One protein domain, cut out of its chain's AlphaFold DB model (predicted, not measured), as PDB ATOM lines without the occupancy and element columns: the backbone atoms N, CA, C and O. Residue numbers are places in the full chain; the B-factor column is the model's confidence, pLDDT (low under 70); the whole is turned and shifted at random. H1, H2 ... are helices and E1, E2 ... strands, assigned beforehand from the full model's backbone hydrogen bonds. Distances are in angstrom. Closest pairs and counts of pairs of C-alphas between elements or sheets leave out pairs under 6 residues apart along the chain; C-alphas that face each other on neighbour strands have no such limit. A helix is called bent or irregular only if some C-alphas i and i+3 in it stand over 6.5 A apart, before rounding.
ATOM      1  N   MET A  28     144.295 136.159 153.583       63.34
ATOM      2  CA  MET A  28     145.442 135.670 152.821       63.34
ATOM      3  C   MET A  28     146.217 136.840 152.200       63.34
ATOM      4  O   MET A  28     145.822 137.378 151.166       63.34
ATOM      5  N   GLU A  29     147.322 137.226 152.834       68.12
ATOM      6  CA  GLU A  29     148.274 138.207 152.301       68.12
ATOM      7  C   GLU A  29     149.546 137.482 151.842       68.12
ATOM      8  O   GLU A  29     150.056 136.601 152.535       68.12
ATOM      9  N   VAL A  30     150.068 137.844 150.666       65.00
ATOM     10  CA  VAL A  30     151.363 137.352 150.179       65.00
ATOM     11  C   VAL A  30     152.330 138.522 150.112       65.00
ATOM     12  O   VAL A  30     152.147 139.436 149.308       65.00
ATOM     13  N   LYS A  31     153.375 138.494 150.940       65.88
ATOM     14  CA  LYS A  31     154.385 139.555 151.011       65.88
ATOM     15  C   LYS A  31     155.769 138.949 151.186       65.88
ATOM     16  O   LYS A  31     155.973 138.133 152.073       65.88
ATOM     17  N   ASN A  32     156.735 139.357 150.361       65.88
ATOM     18  CA  ASN A  32     158.150 138.973 150.500       65.88
ATOM     19  C   ASN A  32     158.395 137.455 150.680       65.88
ATOM     20  O   ASN A  32     159.200 137.061 151.519       65.88
ATOM     21  N   ASN A  33     157.720 136.602 149.899       64.50
ATOM     22  CA  ASN A  33     157.782 135.128 149.999       64.50
ATOM     23  C   ASN A  33     157.187 134.520 151.285       64.50
ATOM     24  O   ASN A  33     157.436 133.351 151.582       64.50
ATOM     25  N   VAL A  34     156.382 135.292 152.013       67.69
ATOM     26  CA  VAL A  34     155.569 134.823 153.135       67.69
ATOM     27  C   VAL A  34     154.104 134.837 152.712       67.69
ATOM     28  O   VAL A  34     153.617 135.856 152.213       67.69
ATOM     29  N   ARG A  35     153.399 133.718 152.901       72.50
ATOM     30  CA  ARG A  35     151.928 133.702 152.905       72.50
ATOM     31  C   ARG A  35     151.458 133.785 154.351       72.50
ATOM     32  O   ARG A  35     151.837 132.947 155.162       72.50
ATOM     33  N   TYR A  36     150.641 134.779 154.661       75.06
ATOM     34  CA  TYR A  36     150.097 135.017 155.990       75.06
ATOM     35  C   TYR A  36     148.590 134.773 155.983       75.06
ATOM     36  O   TYR A  36     147.909 135.166 155.037       75.06
ATOM     37  N   MET A  37     148.078 134.116 157.021       77.62
ATOM     38  CA  MET A  37     146.655 133.867 157.232       77.62
ATOM     39  C   MET A  37     146.319 134.033 158.711       77.62
ATOM     40  O   MET A  37     147.014 133.513 159.576       77.62
ATOM     41  N   ILE A  38     145.195 134.677 159.008       80.50
ATOM     42  CA  ILE A  38     144.644 134.737 160.368       80.50
ATOM     43  C   ILE A  38     143.506 133.736 160.464       80.50
ATOM     44  O   ILE A  38     142.638 133.680 159.587       80.50
ATOM     45  N   GLY A  39     143.473 132.974 161.547       78.88
ATOM     46  CA  GLY A  39     142.432 131.996 161.797       78.88
ATOM     47  C   GLY A  39     142.270 131.661 163.270       78.88
ATOM     48  O   GLY A  39     142.529 132.465 164.170       78.88
ATOM     49  N   ARG A  40     141.794 130.442 163.520       76.50
ATOM     50  CA  ARG A  40     141.768 129.852 164.854       76.50
ATOM     51  C   ARG A  40     142.462 128.505 164.865       76.50
ATOM     52  O   ARG A  40     142.117 127.639 164.069       76.50
ATOM     53  N   PHE A  41     143.340 128.303 165.841       69.62
ATOM     54  CA  PHE A  41     143.950 127.015 166.147       69.62
ATOM     55  C   PHE A  41     143.485 126.547 167.527       69.62
ATOM     56  O   PHE A  41     143.546 127.303 168.498       69.62
ATOM     57  N   ALA A  42     142.993 125.308 167.634       67.38
ATOM     58  CA  ALA A  42     142.444 124.766 168.885       67.38
ATOM     59  C   ALA A  42     141.409 125.703 169.561       67.38
ATOM     60  O   ALA A  42     141.357 125.829 170.784       67.38
ATOM     61  N   GLY A  43     140.598 126.398 168.751       69.56
ATOM     62  CA  GLY A  43     139.563 127.337 169.202       69.56
ATOM     63  C   GLY A  43     140.049 128.752 169.549       69.56
ATOM     64  O   GLY A  43     139.214 129.630 169.779       69.56
ATOM     65  N   ARG A  44     141.360 129.008 169.539       72.19
ATOM     66  CA  ARG A  44     141.974 130.293 169.909       72.19
ATOM     67  C   ARG A  44     142.415 131.076 168.677       72.19
ATOM     68  O   ARG A  44     142.806 130.428 167.710       72.19
ATOM     69  N   PRO A  45     142.372 132.423 168.696       78.75
ATOM     70  CA  PRO A  45     142.953 133.233 167.631       78.75
ATOM     71  C   PRO A  45     144.405 132.831 167.395       78.75
ATOM     72  O   PRO A  45     145.167 132.662 168.355       78.75
ATOM     73  N   ALA A  46     144.745 132.616 166.132       79.62
ATOM     74  CA  ALA A  46     146.082 132.234 165.741       79.62
ATOM     75  C   ALA A  46     146.418 132.747 164.348       79.62
ATOM     76  O   ALA A  46     145.556 132.801 163.466       79.62
ATOM     77  N   ASP A  47     147.694 133.036 164.167       83.56
ATOM     78  CA  ASP A  47     148.273 133.365 162.881       83.56
ATOM     79  C   ASP A  47     148.896 132.104 162.289       83.56
ATOM     80  O   ASP A  47     149.408 131.251 163.017       83.56
ATOM     81  N   LEU A  48     148.823 131.980 160.972       77.00
ATOM     82  CA  LEU A  48     149.499 130.962 160.194       77.00
ATOM     83  C   LEU A  48     150.396 131.662 159.185       77.00
ATOM     84  O   LEU A  48     149.912 132.300 158.249       77.00
ATOM     85  N   GLU A  49     151.699 131.529 159.380       78.25
ATOM     86  CA  GLU A  49     152.712 132.080 158.486       78.25
ATOM     87  C   GLU A  49     153.364 130.932 157.723       78.25
ATOM     88  O   GLU A  49     153.772 129.957 158.337       78.25
ATOM     89  N   ILE A  50     153.450 131.019 156.396       73.12
ATOM     90  CA  ILE A  50     154.148 130.050 155.545       73.12
ATOM     91  C   ILE A  50     155.300 130.781 154.870       73.12
ATOM     92  O   ILE A  50     155.071 131.671 154.049       73.12
ATOM     93  N   ILE A  51     156.527 130.400 155.201       71.38
ATOM     94  CA  ILE A  51     157.750 131.074 154.772       71.38
ATOM     95  C   ILE A  51     158.574 130.133 153.894       71.38
ATOM     96  O   ILE A  51     158.809 128.977 154.246       71.38
ATOM     97  N   TYR A  52     159.042 130.633 152.751       67.44
ATOM     98  CA  TYR A  52     159.918 129.892 151.843       67.44
ATOM     99  C   TYR A  52     161.390 130.292 152.031       67.44
ATOM    100  O   TYR A  52     161.777 131.421 151.718       67.44
ATOM    101  N   TYR A  53     162.240 129.356 152.472       63.91
ATOM    102  CA  TYR A  53     163.670 129.599 152.699       63.91
ATOM    103  C   TYR A  53     164.563 128.873 151.685       63.91
ATOM    104  O   TYR A  53     165.278 127.921 152.007       63.91
ATOM    105  N   LYS A  54     164.628 129.411 150.460       55.25
ATOM    106  CA  LYS A  54     165.518 128.925 149.382       55.25
ATOM    107  C   LYS A  54     166.966 128.610 149.822       55.25
ATOM    108  O   LYS A  54     167.481 127.574 149.405       55.25
ATOM    109  N   PRO A  55     167.647 129.443 150.643       61.59
ATOM    110  CA  PRO A  55     169.054 129.212 150.992       61.59
ATOM    111  C   PRO A  55     169.265 128.090 152.015       61.59
ATOM    112  O   PRO A  55     170.336 127.488 152.050       61.59
ATOM    113  N   LEU A  56     168.269 127.816 152.865       53.97
ATOM    114  CA  LEU A  56     168.422 126.960 154.049       53.97
ATOM    115  C   LEU A  56     168.073 125.490 153.788       53.97
ATOM    116  O   LEU A  56     168.122 124.686 154.714       53.97
ATOM    117  N   LYS A  57     167.705 125.126 152.548       52.00
ATOM    118  CA  LYS A  57     167.113 123.821 152.176       52.00
ATOM    119  C   LYS A  57     165.804 123.478 152.902       52.00
ATOM    120  O   LYS A  57     165.214 122.444 152.607       52.00
ATOM    121  N   MET A  58     165.337 124.338 153.804       55.47
ATOM    122  CA  MET A  58     163.971 124.336 154.306       55.47
ATOM    123  C   MET A  58     163.071 124.823 153.185       55.47
ATOM    124  O   MET A  58     163.101 125.996 152.809       55.47
ATOM    125  N   VAL A  59     162.300 123.901 152.619       56.38
ATOM    126  CA  VAL A  59     161.413 124.245 151.511       56.38
ATOM    127  C   VAL A  59     160.257 125.095 152.040       56.38
ATOM    128  O   VAL A  59     159.931 126.094 151.418       56.38
ATOM    129  N   TYR A  60     159.727 124.789 153.231       61.44
ATOM    130  CA  TYR A  60     158.693 125.585 153.896       61.44
ATOM    131  C   TYR A  60     158.890 125.577 155.417       61.44
ATOM    132  O   TYR A  60     159.144 124.524 156.006       61.44
ATOM    133  N   GLU A  61     158.766 126.746 156.042       65.75
ATOM    134  CA  GLU A  61     158.527 126.901 157.477       65.75
ATOM    135  C   GLU A  61     157.079 127.324 157.659       65.75
ATOM    136  O   GLU A  61     156.624 128.245 156.980       65.75
ATOM    137  N   VAL A  62     156.353 126.644 158.541       67.00
ATOM    138  CA  VAL A  62     155.000 127.059 158.894       67.00
ATOM    139  C   VAL A  62     154.920 127.356 160.370       67.00
ATOM    140  O   VAL A  62     155.157 126.462 161.168       67.00
ATOM    141  N   ASP A  63     154.542 128.576 160.722       76.50
ATOM    142  CA  ASP A  63     154.363 128.993 162.104       76.50
ATOM    143  C   ASP A  63     152.876 129.147 162.402       76.50
ATOM    144  O   ASP A  63     152.207 130.022 161.860       76.50
ATOM    145  N   ALA A  64     152.354 128.288 163.281       75.00
ATOM    146  CA  ALA A  64     151.058 128.500 163.913       75.00
ATOM    147  C   ALA A  64     151.274 129.217 165.252       75.00
ATOM    148  O   ALA A  64     151.785 128.619 166.207       75.00
ATOM    149  N   ILE A  65     150.889 130.491 165.320       83.31
ATOM    150  CA  ILE A  65     151.197 131.389 166.438       83.31
ATOM    151  C   ILE A  65     149.915 131.717 167.195       83.31
ATOM    152  O   ILE A  65     149.032 132.380 166.665       83.31
ATOM    153  N   SER A  66     149.805 131.282 168.450       82.94
ATOM    154  CA  SER A  66     148.720 131.701 169.344       82.94
ATOM    155  C   SER A  66     149.202 132.793 170.292       82.94
ATOM    156  O   SER A  66     150.060 132.551 171.144       82.94
ATOM    157  N   HIS A  67     148.600 133.974 170.174       84.44
ATOM    158  CA  HIS A  67     148.840 135.108 171.061       84.44
ATOM    159  C   HIS A  67     148.061 134.937 172.368       84.44
ATOM    160  O   HIS A  67     146.842 134.755 172.367       84.44
ATOM    161  N   CYS A  68     148.769 134.983 173.491       84.06
ATOM    162  CA  CYS A  68     148.239 134.723 174.824       84.06
ATOM    163  C   CYS A  68     148.537 135.912 175.740       84.06
ATOM    164  O   CYS A  68     149.687 136.312 175.889       84.06
ATOM    165  N   MET A  69     147.517 136.461 176.400       85.25
ATOM    166  CA  MET A  69     147.669 137.678 177.217       85.25
ATOM    167  C   MET A  69     148.441 137.451 178.520       85.25
ATOM    168  O   MET A  69     148.977 138.397 179.089       85.25
ATOM    169  N   ASP A  70     148.494 136.208 179.002       84.44
ATOM    170  CA  ASP A  70     149.209 135.846 180.218       84.44
ATOM    171  C   ASP A  70     149.847 134.449 180.124       84.44
ATOM    172  O   ASP A  70     149.578 133.647 179.222       84.44
ATOM    173  N   ALA A  71     150.708 134.139 181.097       83.88
ATOM    174  CA  ALA A  71     151.456 132.886 181.133       83.88
ATOM    175  C   ALA A  71     150.580 131.648 181.396       83.88
ATOM    176  O   ALA A  71     150.965 130.531 181.037       83.88
ATOM    177  N   LYS A  72     149.435 131.795 182.077       86.62
ATOM    178  CA  LYS A  72     148.509 130.683 182.340       86.62
ATOM    179  C   LYS A  72     147.825 130.283 181.038       86.62
ATOM    180  O   LYS A  72     147.740 129.091 180.737       86.62
ATOM    181  N   ASP A  73     147.401 131.272 180.267       84.00
ATOM    182  CA  ASP A  73     146.777 131.092 178.972       84.00
ATOM    183  C   ASP A  73     147.755 130.482 177.964       84.00
ATOM    184  O   ASP A  73     147.453 129.467 177.336       84.00
ATOM    185  N   ALA A  74     148.991 130.987 177.939       84.12
ATOM    186  CA  ALA A  74     150.065 130.443 177.114       84.12
ATOM    187  C   ALA A  74     150.366 128.969 177.428       84.12
ATOM    188  O   ALA A  74     150.485 128.138 176.527       84.12
ATOM    189  N   LYS A  75     150.401 128.584 178.712       85.56
ATOM    190  CA  LYS A  75     150.566 127.175 179.116       85.56
ATOM    191  C   LYS A  75     149.401 126.295 178.658       85.56
ATOM    192  O   LYS A  75     149.630 125.147 178.266       85.56
ATOM    193  N   ALA A  76     148.170 126.802 178.707       84.62
ATOM    194  CA  ALA A  76     146.995 126.079 178.229       84.62
ATOM    195  C   ALA A  76     147.031 125.898 176.703       84.62
ATOM    196  O   ALA A  76     146.821 124.781 176.225       84.62
ATOM    197  N   SER A  77     147.373 126.949 175.953       83.44
ATOM    198  CA  SER A  77     147.571 126.910 174.498       83.44
ATOM    199  C   SER A  77     148.678 125.931 174.103       83.44
ATOM    200  O   SER A  77     148.461 125.064 173.258       83.44
ATOM    201  N   LEU A  78     149.824 125.973 174.793       84.00
ATOM    202  CA  LEU A  78     150.936 125.043 174.593       84.00
ATOM    203  C   LEU A  78     150.504 123.590 174.818       84.00
ATOM    204  O   LEU A  78     150.830 122.712 174.021       84.00
ATOM    205  N   LYS A  79     149.754 123.315 175.892       84.69
ATOM    206  CA  LYS A  79     149.213 121.974 176.147       84.69
ATOM    207  C   LYS A  79     148.245 121.542 175.040       84.69
ATOM    208  O   LYS A  79     148.352 120.413 174.570       84.69
ATOM    209  N   GLY A  80     147.354 122.432 174.603       81.62
ATOM    210  CA  GLY A  80     146.425 122.177 173.500       81.62
ATOM    211  C   GLY A  80     147.144 121.809 172.201       81.62
ATOM    212  O   GLY A  80     146.823 120.788 171.598       81.62
ATOM    213  N   MET A  81     148.179 122.571 171.829       80.12
ATOM    214  CA  MET A  81     149.039 122.272 170.678       80.12
ATOM    215  C   MET A  81     149.749 120.921 170.826       80.12
ATOM    216  O   MET A  81     149.740 120.123 169.895       80.12
ATOM    217  N   LYS A  82     150.305 120.600 172.003       80.25
ATOM    218  CA  LYS A  82     150.933 119.284 172.239       80.25
ATOM    219  C   LYS A  82     149.949 118.135 172.066       80.25
ATOM    220  O   LYS A  82     150.275 117.146 171.416       80.25
ATOM    221  N   ASP A  83     148.773 118.242 172.677       81.31
ATOM    222  CA  ASP A  83     147.758 117.190 172.637       81.31
ATOM    223  C   ASP A  83     147.233 116.993 171.207       81.31
ATOM    224  O   ASP A  83     147.011 115.860 170.778       81.31
ATOM    225  N   PHE A  84     147.104 118.083 170.450       76.88
ATOM    226  CA  PHE A  84     146.787 118.056 169.029       76.88
ATOM    227  C   PHE A  84     147.855 117.339 168.198       76.88
ATOM    228  O   PHE A  84     147.546 116.362 167.519       76.88
ATOM    229  N   LEU A  85     149.118 117.762 168.307       75.00
ATOM    230  CA  LEU A  85     150.230 117.194 167.541       75.00
ATOM    231  C   LEU A  85     150.419 115.700 167.822       75.00
ATOM    232  O   LEU A  85     150.627 114.919 166.896       75.00
ATOM    233  N   LYS A  86     150.269 115.278 169.085       75.12
ATOM    234  CA  LYS A  86     150.290 113.855 169.469       75.12
ATOM    235  C   LYS A  86     149.163 113.050 168.826       75.12
ATOM    236  O   LYS A  86     149.371 111.895 168.464       75.12
ATOM    237  N   LYS A  87     147.959 113.625 168.734       75.19
ATOM    238  CA  LYS A  87     146.809 112.971 168.092       75.19
ATOM    239  C   LYS A  87     146.973 112.888 166.582       75.19
ATOM    240  O   LYS A  87     146.540 111.894 166.011       75.19
ATOM    241  N   TRP A  88     147.557 113.918 165.978       71.81
ATOM    242  CA  TRP A  88     147.788 114.001 164.544       71.81
ATOM    243  C   TRP A  88     148.860 113.013 164.096       71.81
ATOM    244  O   TRP A  88     148.614 112.144 163.265       71.81
ATOM    245  N   TYR A  89     150.052 113.104 164.680       68.06
ATOM    246  CA  TYR A  89     151.178 112.256 164.319       68.06
ATOM    247  C   TYR A  89     151.256 111.063 165.264       68.06
ATOM    248  O   TYR A  89     152.167 110.967 166.091       68.06
ATOM    249  N   ARG A  90     150.289 110.142 165.139       61.53
ATOM    250  CA  ARG A  90     150.286 108.843 165.838       61.53
ATOM    251  C   ARG A  90     151.484 107.999 165.373       61.53
ATOM    252  O   ARG A  90     151.341 107.123 164.534       61.53
ATOM    253  N   GLY A  91     152.676 108.314 165.875       58.28
ATOM    254  CA  GLY A  91     153.954 107.738 165.440       58.28
ATOM    255  C   GLY A  91     155.159 108.678 165.577       58.28
ATOM    256  O   GLY A  91     156.296 108.212 165.530       58.28
ATOM    257  N   ALA A  92     154.948 109.983 165.797       65.62
ATOM    258  CA  ALA A  92     156.048 110.922 166.015       65.62
ATOM    259  C   ALA A  92     156.786 110.639 167.333       65.62
ATOM    260  O   ALA A  92     156.170 110.415 168.381       65.62
ATOM    261  N   LYS A  93     158.121 110.708 167.302       69.69
ATOM    262  CA  LYS A  93     158.943 110.639 168.517       69.69
ATOM    263  C   LYS A  93     159.068 112.039 169.106       69.69
ATOM    264  O   LYS A  93     159.474 112.977 168.429       69.69
ATOM    265  N   VAL A  94     158.744 112.174 170.388       71.94
ATOM    266  CA  VAL A  94     158.844 113.451 171.105       71.94
ATOM    267  C   VAL A  94     160.230 113.577 171.732       71.94
ATOM    268  O   VAL A  94     160.653 112.691 172.473       71.94
ATOM    269  N   ARG A  95     160.916 114.694 171.480       71.81
ATOM    270  CA  ARG A  95     162.171 115.065 172.140       71.81
ATOM    271  C   ARG A  95     162.016 116.436 172.790       71.81
ATOM    272  O   ARG A  95     161.452 117.358 172.214       71.81
ATOM    273  N   SER A  96     162.497 116.590 174.016       67.44
ATOM    274  CA  SER A  96     162.573 117.906 174.660       67.44
ATOM    275  C   SER A  96     163.900 118.576 174.329       67.44
ATOM    276  O   SER A  96     164.937 117.914 174.377       67.44
ATOM    277  N   GLY A  97     163.880 119.882 174.074       63.47
ATOM    278  CA  GLY A  97     165.075 120.654 173.750       63.47
ATOM    279  C   GLY A  97     165.044 122.076 174.305       63.47
ATOM    280  O   GLY A  97     164.160 122.459 175.078       63.47
ATOM    281  N   LYS A  98     166.055 122.854 173.917       52.72
ATOM    282  CA  LYS A  98     166.092 124.306 174.101       52.72
ATOM    283  C   LYS A  98     166.183 124.961 172.728       52.72
ATOM    284  O   LYS A  98     167.009 124.551 171.917       52.72
ATOM    285  N   CYS A  99     165.379 125.990 172.495       53.56
ATOM    286  CA  CYS A  99     165.436 126.827 171.299       53.56
ATOM    287  C   CYS A  99     165.524 128.283 171.752       53.56
ATOM    288  O   CYS A  99     164.754 128.678 172.620       53.56
ATOM    289  N   ARG A 100     166.476 129.061 171.217       57.81
ATOM    290  CA  ARG A 100     166.645 130.496 171.537       57.81
ATOM    291  C   ARG A 100     166.664 130.820 173.048       57.81
ATOM    292  O   ARG A 100     166.164 131.846 173.481       57.81
ATOM    293  N   GLY A 101     167.228 129.930 173.869       58.66
ATOM    294  CA  GLY A 101     167.277 130.096 175.331       58.66
ATOM    295  C   GLY A 101     165.999 129.696 176.085       58.66
ATOM    296  O   GLY A 101     166.019 129.618 177.312       58.66
ATOM    297  N   GLU A 102     164.925 129.346 175.381       65.44
ATOM    298  CA  GLU A 102     163.638 128.931 175.940       65.44
ATOM    299  C   GLU A 102     163.451 127.407 175.883       65.44
ATOM    300  O   GLU A 102     164.120 126.690 175.133       65.44
ATOM    301  N   LYS A 103     162.533 126.878 176.704       73.38
ATOM    302  CA  LYS A 103     162.185 125.449 176.680       73.38
ATOM    303  C   LYS A 103     161.338 125.154 175.441       73.38
ATOM    304  O   LYS A 103     160.227 125.664 175.332       73.38
ATOM    305  N   SER A 104     161.820 124.264 174.577       81.75
ATOM    306  CA  SER A 104     161.080 123.781 173.410       81.75
ATOM    307  C   SER A 104     160.740 122.296 173.532       81.75
ATOM    308  O   SER A 104     161.300 121.535 174.330       81.75
ATOM    309  N   THR A 105     159.751 121.865 172.763       81.56
ATOM    310  CA  THR A 105     159.408 120.458 172.571       81.56
ATOM    311  C   THR A 105     159.362 120.193 171.081       81.56
ATOM    312  O   THR A 105     158.540 120.778 170.386       81.56
ATOM    313  N   ASP A 106     160.225 119.303 170.618       83.25
ATOM    314  CA  ASP A 106     160.351 118.952 169.216       83.25
ATOM    315  C   ASP A 106     159.645 117.604 168.984       83.25
ATOM    316  O   ASP A 106     159.828 116.634 169.726       83.25
ATOM    317  N   PHE A 107     158.803 117.546 167.962       75.81
ATOM    318  CA  PHE A 107     158.134 116.344 167.487       75.81
ATOM    319  C   PHE A 107     158.798 115.937 166.183       75.81
ATOM    320  O   PHE A 107     158.671 116.622 165.173       75.81
ATOM    321  N   HIS A 108     159.518 114.825 166.222       76.81
ATOM    322  CA  HIS A 108     160.188 114.269 165.060       76.81
ATOM    323  C   HIS A 108     159.243 113.303 164.352       76.81
ATOM    324  O   HIS A 108     158.725 112.367 164.976       76.81
ATOM    325  N   ILE A 109     159.005 113.546 163.068       72.19
ATOM    326  CA  ILE A 109     158.048 112.798 162.262       72.19
ATOM    327  C   ILE A 109     158.815 111.860 161.337       72.19
ATOM    328  O   ILE A 109     159.680 112.288 160.573       72.19
ATOM    329  N   TYR A 110     158.468 110.579 161.413       69.94
ATOM    330  CA  TYR A 110     159.096 109.508 160.653       69.94
ATOM    331  C   TYR A 110     158.080 108.862 159.720       69.94
ATOM    332  O   TYR A 110     156.891 108.790 160.046       69.94
ATOM    333  N   ASP A 111     158.545 108.394 158.568       68.94
ATOM    334  CA  ASP A 111     157.765 107.523 157.697       68.94
ATOM    335  C   ASP A 111     157.695 106.091 158.265       68.94
ATOM    336  O   ASP A 111     158.282 105.766 159.303       68.94
ATOM    337  N   ASN A 112     156.982 105.206 157.565       67.38
ATOM    338  CA  ASN A 112     156.829 103.806 157.973       67.38
ATOM    339  C   ASN A 112     158.147 103.006 157.930       67.38
ATOM    340  O   ASN A 112     158.211 101.916 158.495       67.38
ATOM    341  N   LEU A 113     159.179 103.524 157.259       72.38
ATOM    342  CA  LEU A 113     160.513 102.928 157.168       72.38
ATOM    343  C   LEU A 113     161.461 103.469 158.253       72.38
ATOM    344  O   LEU A 113     162.586 102.992 158.381       72.38
ATOM    345  N   GLY A 114     161.009 104.433 159.064       66.38
ATOM    346  CA  GLY A 114     161.805 105.068 160.109       66.38
ATOM    347  C   GLY A 114     162.685 106.219 159.617       66.38
ATOM    348  O   GLY A 114     163.553 106.663 160.371       66.38
ATOM    349  N   THR A 115     162.468 106.720 158.399       70.00
ATOM    350  CA  THR A 115     163.151 107.904 157.861       70.00
ATOM    351  C   THR A 115     162.453 109.162 158.357       70.00
ATOM    352  O   THR A 115     161.245 109.322 158.191       70.00
ATOM    353  N   GLU A 116     163.201 110.065 158.985       70.62
ATOM    354  CA  GLU A 116     162.671 111.362 159.410       70.62
ATOM    355  C   GLU A 116     162.503 112.283 158.202       70.62
ATOM    356  O   GLU A 116     163.465 112.507 157.464       70.62
ATOM    357  N   TYR A 117     161.298 112.822 158.026       67.62
ATOM    358  CA  TYR A 117     160.966 113.732 156.923       67.62
ATOM    359  C   TYR A 117     160.449 115.094 157.401       67.62
ATOM    360  O   TYR A 117     160.238 115.997 156.598       67.62
ATOM    361  N   GLY A 118     160.250 115.277 158.709       71.56
ATOM    362  CA  GLY A 118     159.796 116.555 159.240       71.56
ATOM    363  C   GLY A 118     160.002 116.693 160.739       71.56
ATOM    364  O   GLY A 118     160.074 115.707 161.480       71.56
ATOM    365  N   ILE A 119     160.080 117.943 161.188       75.75
ATOM    366  CA  ILE A 119     160.168 118.298 162.603       75.75
ATOM    367  C   ILE A 119     159.134 119.379 162.892       75.75
ATOM    368  O   ILE A 119     159.019 120.352 162.150       75.75
ATOM    369  N   ILE A 120     158.415 119.223 164.003       77.69
ATOM    370  CA  ILE A 120     157.554 120.271 164.550       77.69
ATOM    371  C   ILE A 120     158.145 120.729 165.864       77.69
ATOM    372  O   ILE A 120     158.160 119.982 166.842       77.69
ATOM    373  N   ARG A 121     158.619 121.965 165.905       82.69
ATOM    374  CA  ARG A 121     159.118 122.581 167.125       82.69
ATOM    375  C   ARG A 121     158.023 123.413 167.761       82.69
ATOM    376  O   ARG A 121     157.510 124.347 167.163       82.69
ATOM    377  N   LEU A 122     157.717 123.103 169.010       83.94
ATOM    378  CA  LEU A 122     156.731 123.817 169.800       83.94
ATOM    379  C   LEU A 122     157.403 124.531 170.973       83.94
ATOM    380  O   LEU A 122     158.078 123.895 171.789       83.94
ATOM    381  N   TYR A 123     157.188 125.835 171.091       85.00
ATOM    382  CA  TYR A 123     157.765 126.651 172.157       85.00
ATOM    383  C   TYR A 123     156.844 127.812 172.539       85.00
ATOM    384  O   TYR A 123     155.839 128.079 171.885       85.00
ATOM    385  N   MET A 124     157.158 128.440 173.669       86.62
ATOM    386  CA  MET A 124     156.440 129.591 174.205       86.62
ATOM    387  C   MET A 124     157.461 130.688 174.467       86.62
ATOM    388  O   MET A 124     158.386 130.450 175.245       86.62
ATOM    389  N   THR A 125     157.240 131.856 173.873       84.75
ATOM    390  CA  THR A 125     158.124 133.019 173.956       84.75
ATOM    391  C   THR A 125     157.372 134.258 174.434       84.75
ATOM    392  O   THR A 125     156.140 134.273 174.442       84.75
ATOM    393  N   ALA A 126     158.089 135.290 174.875       84.56
ATOM    394  CA  ALA A 126     157.480 136.589 175.139       84.56
ATOM    395  C   ALA A 126     157.000 137.210 173.819       84.56
ATOM    396  O   ALA A 126     157.714 137.179 172.818       84.56
ATOM    397  N   SER A 127     155.793 137.773 173.809       80.94
ATOM    398  CA  SER A 127     155.253 138.383 172.599       80.94
ATOM    399  C   SER A 127     155.945 139.710 172.311       80.94
ATOM    400  O   SER A 127     156.001 140.596 173.165       80.94
ATOM    401  N   ASN A 128     156.400 139.883 171.071       78.31
ATOM    402  CA  ASN A 128     156.917 141.168 170.593       78.31
ATOM    403  C   ASN A 128     155.792 142.147 170.218       78.31
ATOM    404  O   ASN A 128     156.053 143.329 170.000       78.31
ATOM    405  N   ARG A 129     154.545 141.667 170.115       73.81
ATOM    406  CA  ARG A 129     153.389 142.475 169.696       73.81
ATOM    407  C   ARG A 129     152.688 143.146 170.873       73.81
ATOM    408  O   ARG A 129     152.167 144.250 170.729       73.81
ATOM    409  N   HIS A 130     152.685 142.497 172.037       74.25
ATOM    410  CA  HIS A 130     151.979 142.981 173.220       74.25
ATOM    411  C   HIS A 130     152.839 142.813 174.476       74.25
ATOM    412  O   HIS A 130     153.251 141.708 174.826       74.25
ATOM    413  N   GLN A 131     153.092 143.916 175.186       78.25
ATOM    414  CA  GLN A 131     153.893 143.895 176.410       78.25
ATOM    415  C   GLN A 131     153.246 142.996 177.475       78.25
ATOM    416  O   GLN A 131     152.069 143.145 177.793       78.25
ATOM    417  N   GLY A 132     154.028 142.070 178.037       75.12
ATOM    418  CA  GLY A 132     153.564 141.125 179.061       75.12
ATOM    419  C   GLY A 132     152.780 139.920 178.526       75.12
ATOM    420  O   GLY A 132     152.437 139.037 179.312       75.12
ATOM    421  N   ALA A 133     152.541 139.857 177.214       84.62
ATOM    422  CA  ALA A 133     151.924 138.717 176.553       84.62
ATOM    423  C   ALA A 133     152.970 137.677 176.126       84.62
ATOM    424  O   ALA A 133     154.182 137.906 176.166       84.62
ATOM    425  N   TYR A 134     152.479 136.524 175.696       84.69
ATOM    426  CA  TYR A 134     153.266 135.386 175.247       84.69
ATOM    427  C   TYR A 134     152.759 134.913 173.895       84.69
ATOM    428  O   TYR A 134     151.553 134.888 173.656       84.69
ATOM    429  N   ASP A 135     153.674 134.443 173.065       84.38
ATOM    430  CA  ASP A 135     153.354 133.748 171.830       84.38
ATOM    431  C   ASP A 135     153.658 132.263 172.016       84.38
ATOM    432  O   ASP A 135     154.733 131.877 172.484       84.38
ATOM    433  N   VAL A 136     152.696 131.411 171.675       82.06
ATOM    434  CA  VAL A 136     152.920 129.971 171.549       82.06
ATOM    435  C   VAL A 136     153.070 129.659 170.075       82.06
ATOM    436  O   VAL A 136     152.124 129.856 169.316       82.06
ATOM    437  N   VAL A 137     154.242 129.164 169.691       82.69
ATOM    438  CA  VAL A 137     154.617 128.956 168.292       82.69
ATOM    439  C   VAL A 137     154.817 127.470 168.040       82.69
ATOM    440  O   VAL A 137     155.621 126.822 168.719       82.69
ATOM    441  N   ALA A 138     154.090 126.935 167.061       77.19
ATOM    442  CA  ALA A 138     154.364 125.637 166.460       77.19
ATOM    443  C   ALA A 138     154.971 125.854 165.070       77.19
ATOM    444  O   ALA A 138     154.255 126.240 164.152       77.19
ATOM    445  N   CYS A 139     156.270 125.591 164.957       78.06
ATOM    446  CA  CYS A 139     157.067 125.721 163.744       78.06
ATOM    447  C   CYS A 139     157.207 124.350 163.076       78.06
ATOM    448  O   CYS A 139     157.769 123.424 163.669       78.06
ATOM    449  N   PHE A 140     156.679 124.204 161.867       75.31
ATOM    450  CA  PHE A 140     156.739 122.987 161.064       75.31
ATOM    451  C   PHE A 140     157.801 123.167 159.986       75.31
ATOM    452  O   PHE A 140     157.726 124.106 159.197       75.31
ATOM    453  N   MET A 141     158.768 122.256 159.935       73.94
ATOM    454  CA  MET A 141     159.852 122.287 158.956       73.94
ATOM    455  C   MET A 141     159.826 121.009 158.126       73.94
ATOM    456  O   MET A 141     159.953 119.907 158.675       73.94
ATOM    457  N   ASP A 142     159.679 121.171 156.812       65.75
ATOM    458  CA  ASP A 142     159.889 120.094 155.845       65.75
ATOM    459  C   ASP A 142     161.397 119.880 155.664       65.75
ATOM    460  O   ASP A 142     162.133 120.813 155.322       65.75
ATOM    461  N   VAL A 143     161.869 118.666 155.954       59.97
ATOM    462  CA  VAL A 143     163.292 118.325 155.898       59.97
ATOM    463  C   VAL A 143     163.480 117.276 154.808       59.97
ATOM    464  O   VAL A 143     163.394 116.078 155.088       59.97
TER     465      VAL A 143
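Overview. This is residues 28 to 143 of the 154 residues of an uncharacterized protein of Alloprevotella sp. E39 (UniProt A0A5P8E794). One twisted sheet of eight antiparallel strands makes a curving wall, and the single long helix H1 packs on one face of it, with most of its C-alpha pairs to E8, E7 and E4; the opposite face has no named helix. The wall is built of two four-stranded halves, E1 to E4 and E5 to E8, joined where E4 pairs with E8, and H1 comes between the two halves along the chain. The printed part has 116 residues, with the named elements in the order E1 E2 E3 E4 H1 E5 E6 E7 E8, and the sheet runs E1 E2 E3 E4 E8 E7 E6 E5. The class is mixed, helices and strands, with 18 residues in the helix and 63 in the strands. The whole is compact, with a radius of gyration of the C-alphas of 14.4 A and spans of 44 by 32 by 28 A.

Arrangement. E8, residues 134 to 142, and E4, residues 61 to 68, are antiparallel neighbours at 166 degrees, with N 64 and O 138 within hydrogen-bond range at 2.9 A. On the other side of E8 is E7, residues 116 to 126; the two form a hairpin at 166 degrees, with N 121 and O 139 2.8 A apart. E6, residues 102 to 110, is the next antiparallel neighbour, and N 107 and O 120 are 2.8 A apart in the hairpin of E6 and E7. E5, residues 93 to 99, is an edge strand, in a hairpin with E6 where N 95 and O 106 are 2.8 A apart. E5 to E8 are a meander, each strand the antiparallel neighbour of the one before. The second meander is E1, E2, E3 and E4. E3, residues 44 to 51, forms a hairpin with E4, where N 49 and O 63 are 2.9 A apart. E2, residues 34 to 41, bends by 64 degrees at residue 38 and forms a hairpin with E3, where N 37 and O 48 are 2.9 A apart. E1, residues 29 to 31, is the other edge strand, in a hairpin with E2 where N 31 and O 34 are 2.9 A apart. H1, residues 71 to 88, is on one face of the sheet, two layers in the sense of a helix on one face of a sheet. The closest C-alphas of H1 and E8 are those of Leu 78 and Val 136, 6.1 A apart, and those of H1 and E4 are Cys 68 and Ala 74, 5.2 A apart. E1 and E5 are apart. In H1 every O i to N i+4 pair is within hydrogen-bond range.

Along the chain. E1 begins with C-alpha 29 at (148.274, 138.207, 152.301). The longest strand is E7, residues 116 to 126, 30.2 A from first to last C-alpha. E8 measures 25.6 A and ends with C-alpha 142 at (159.889, 120.094, 155.845). E6 measures 25.1 A, E3 21.9 A, E4 21.6 A, E2 19.1 A, E5 17.7 A and E1 6.4 A. H1 is 25.4 A long and begins with C-alpha 71 at (151.456, 132.886, 181.133); it is not bent.

Size, cuts and confidence. The two C-alphas farthest apart are those of Leu 113 and Gln 131, at 45.7 A. The printed part runs from 28 to 143 without a cut. From edge to edge of the sheet the strands' lines turn by 124 degrees. No link is long; those from E3 to E4 and from E7 to E8 are short, and the others are tight. The mean pLDDT of the printed part is 73.6, and 40 residues are under 70, among them residues 28 to 34, 52 to 62 and 96 to 102.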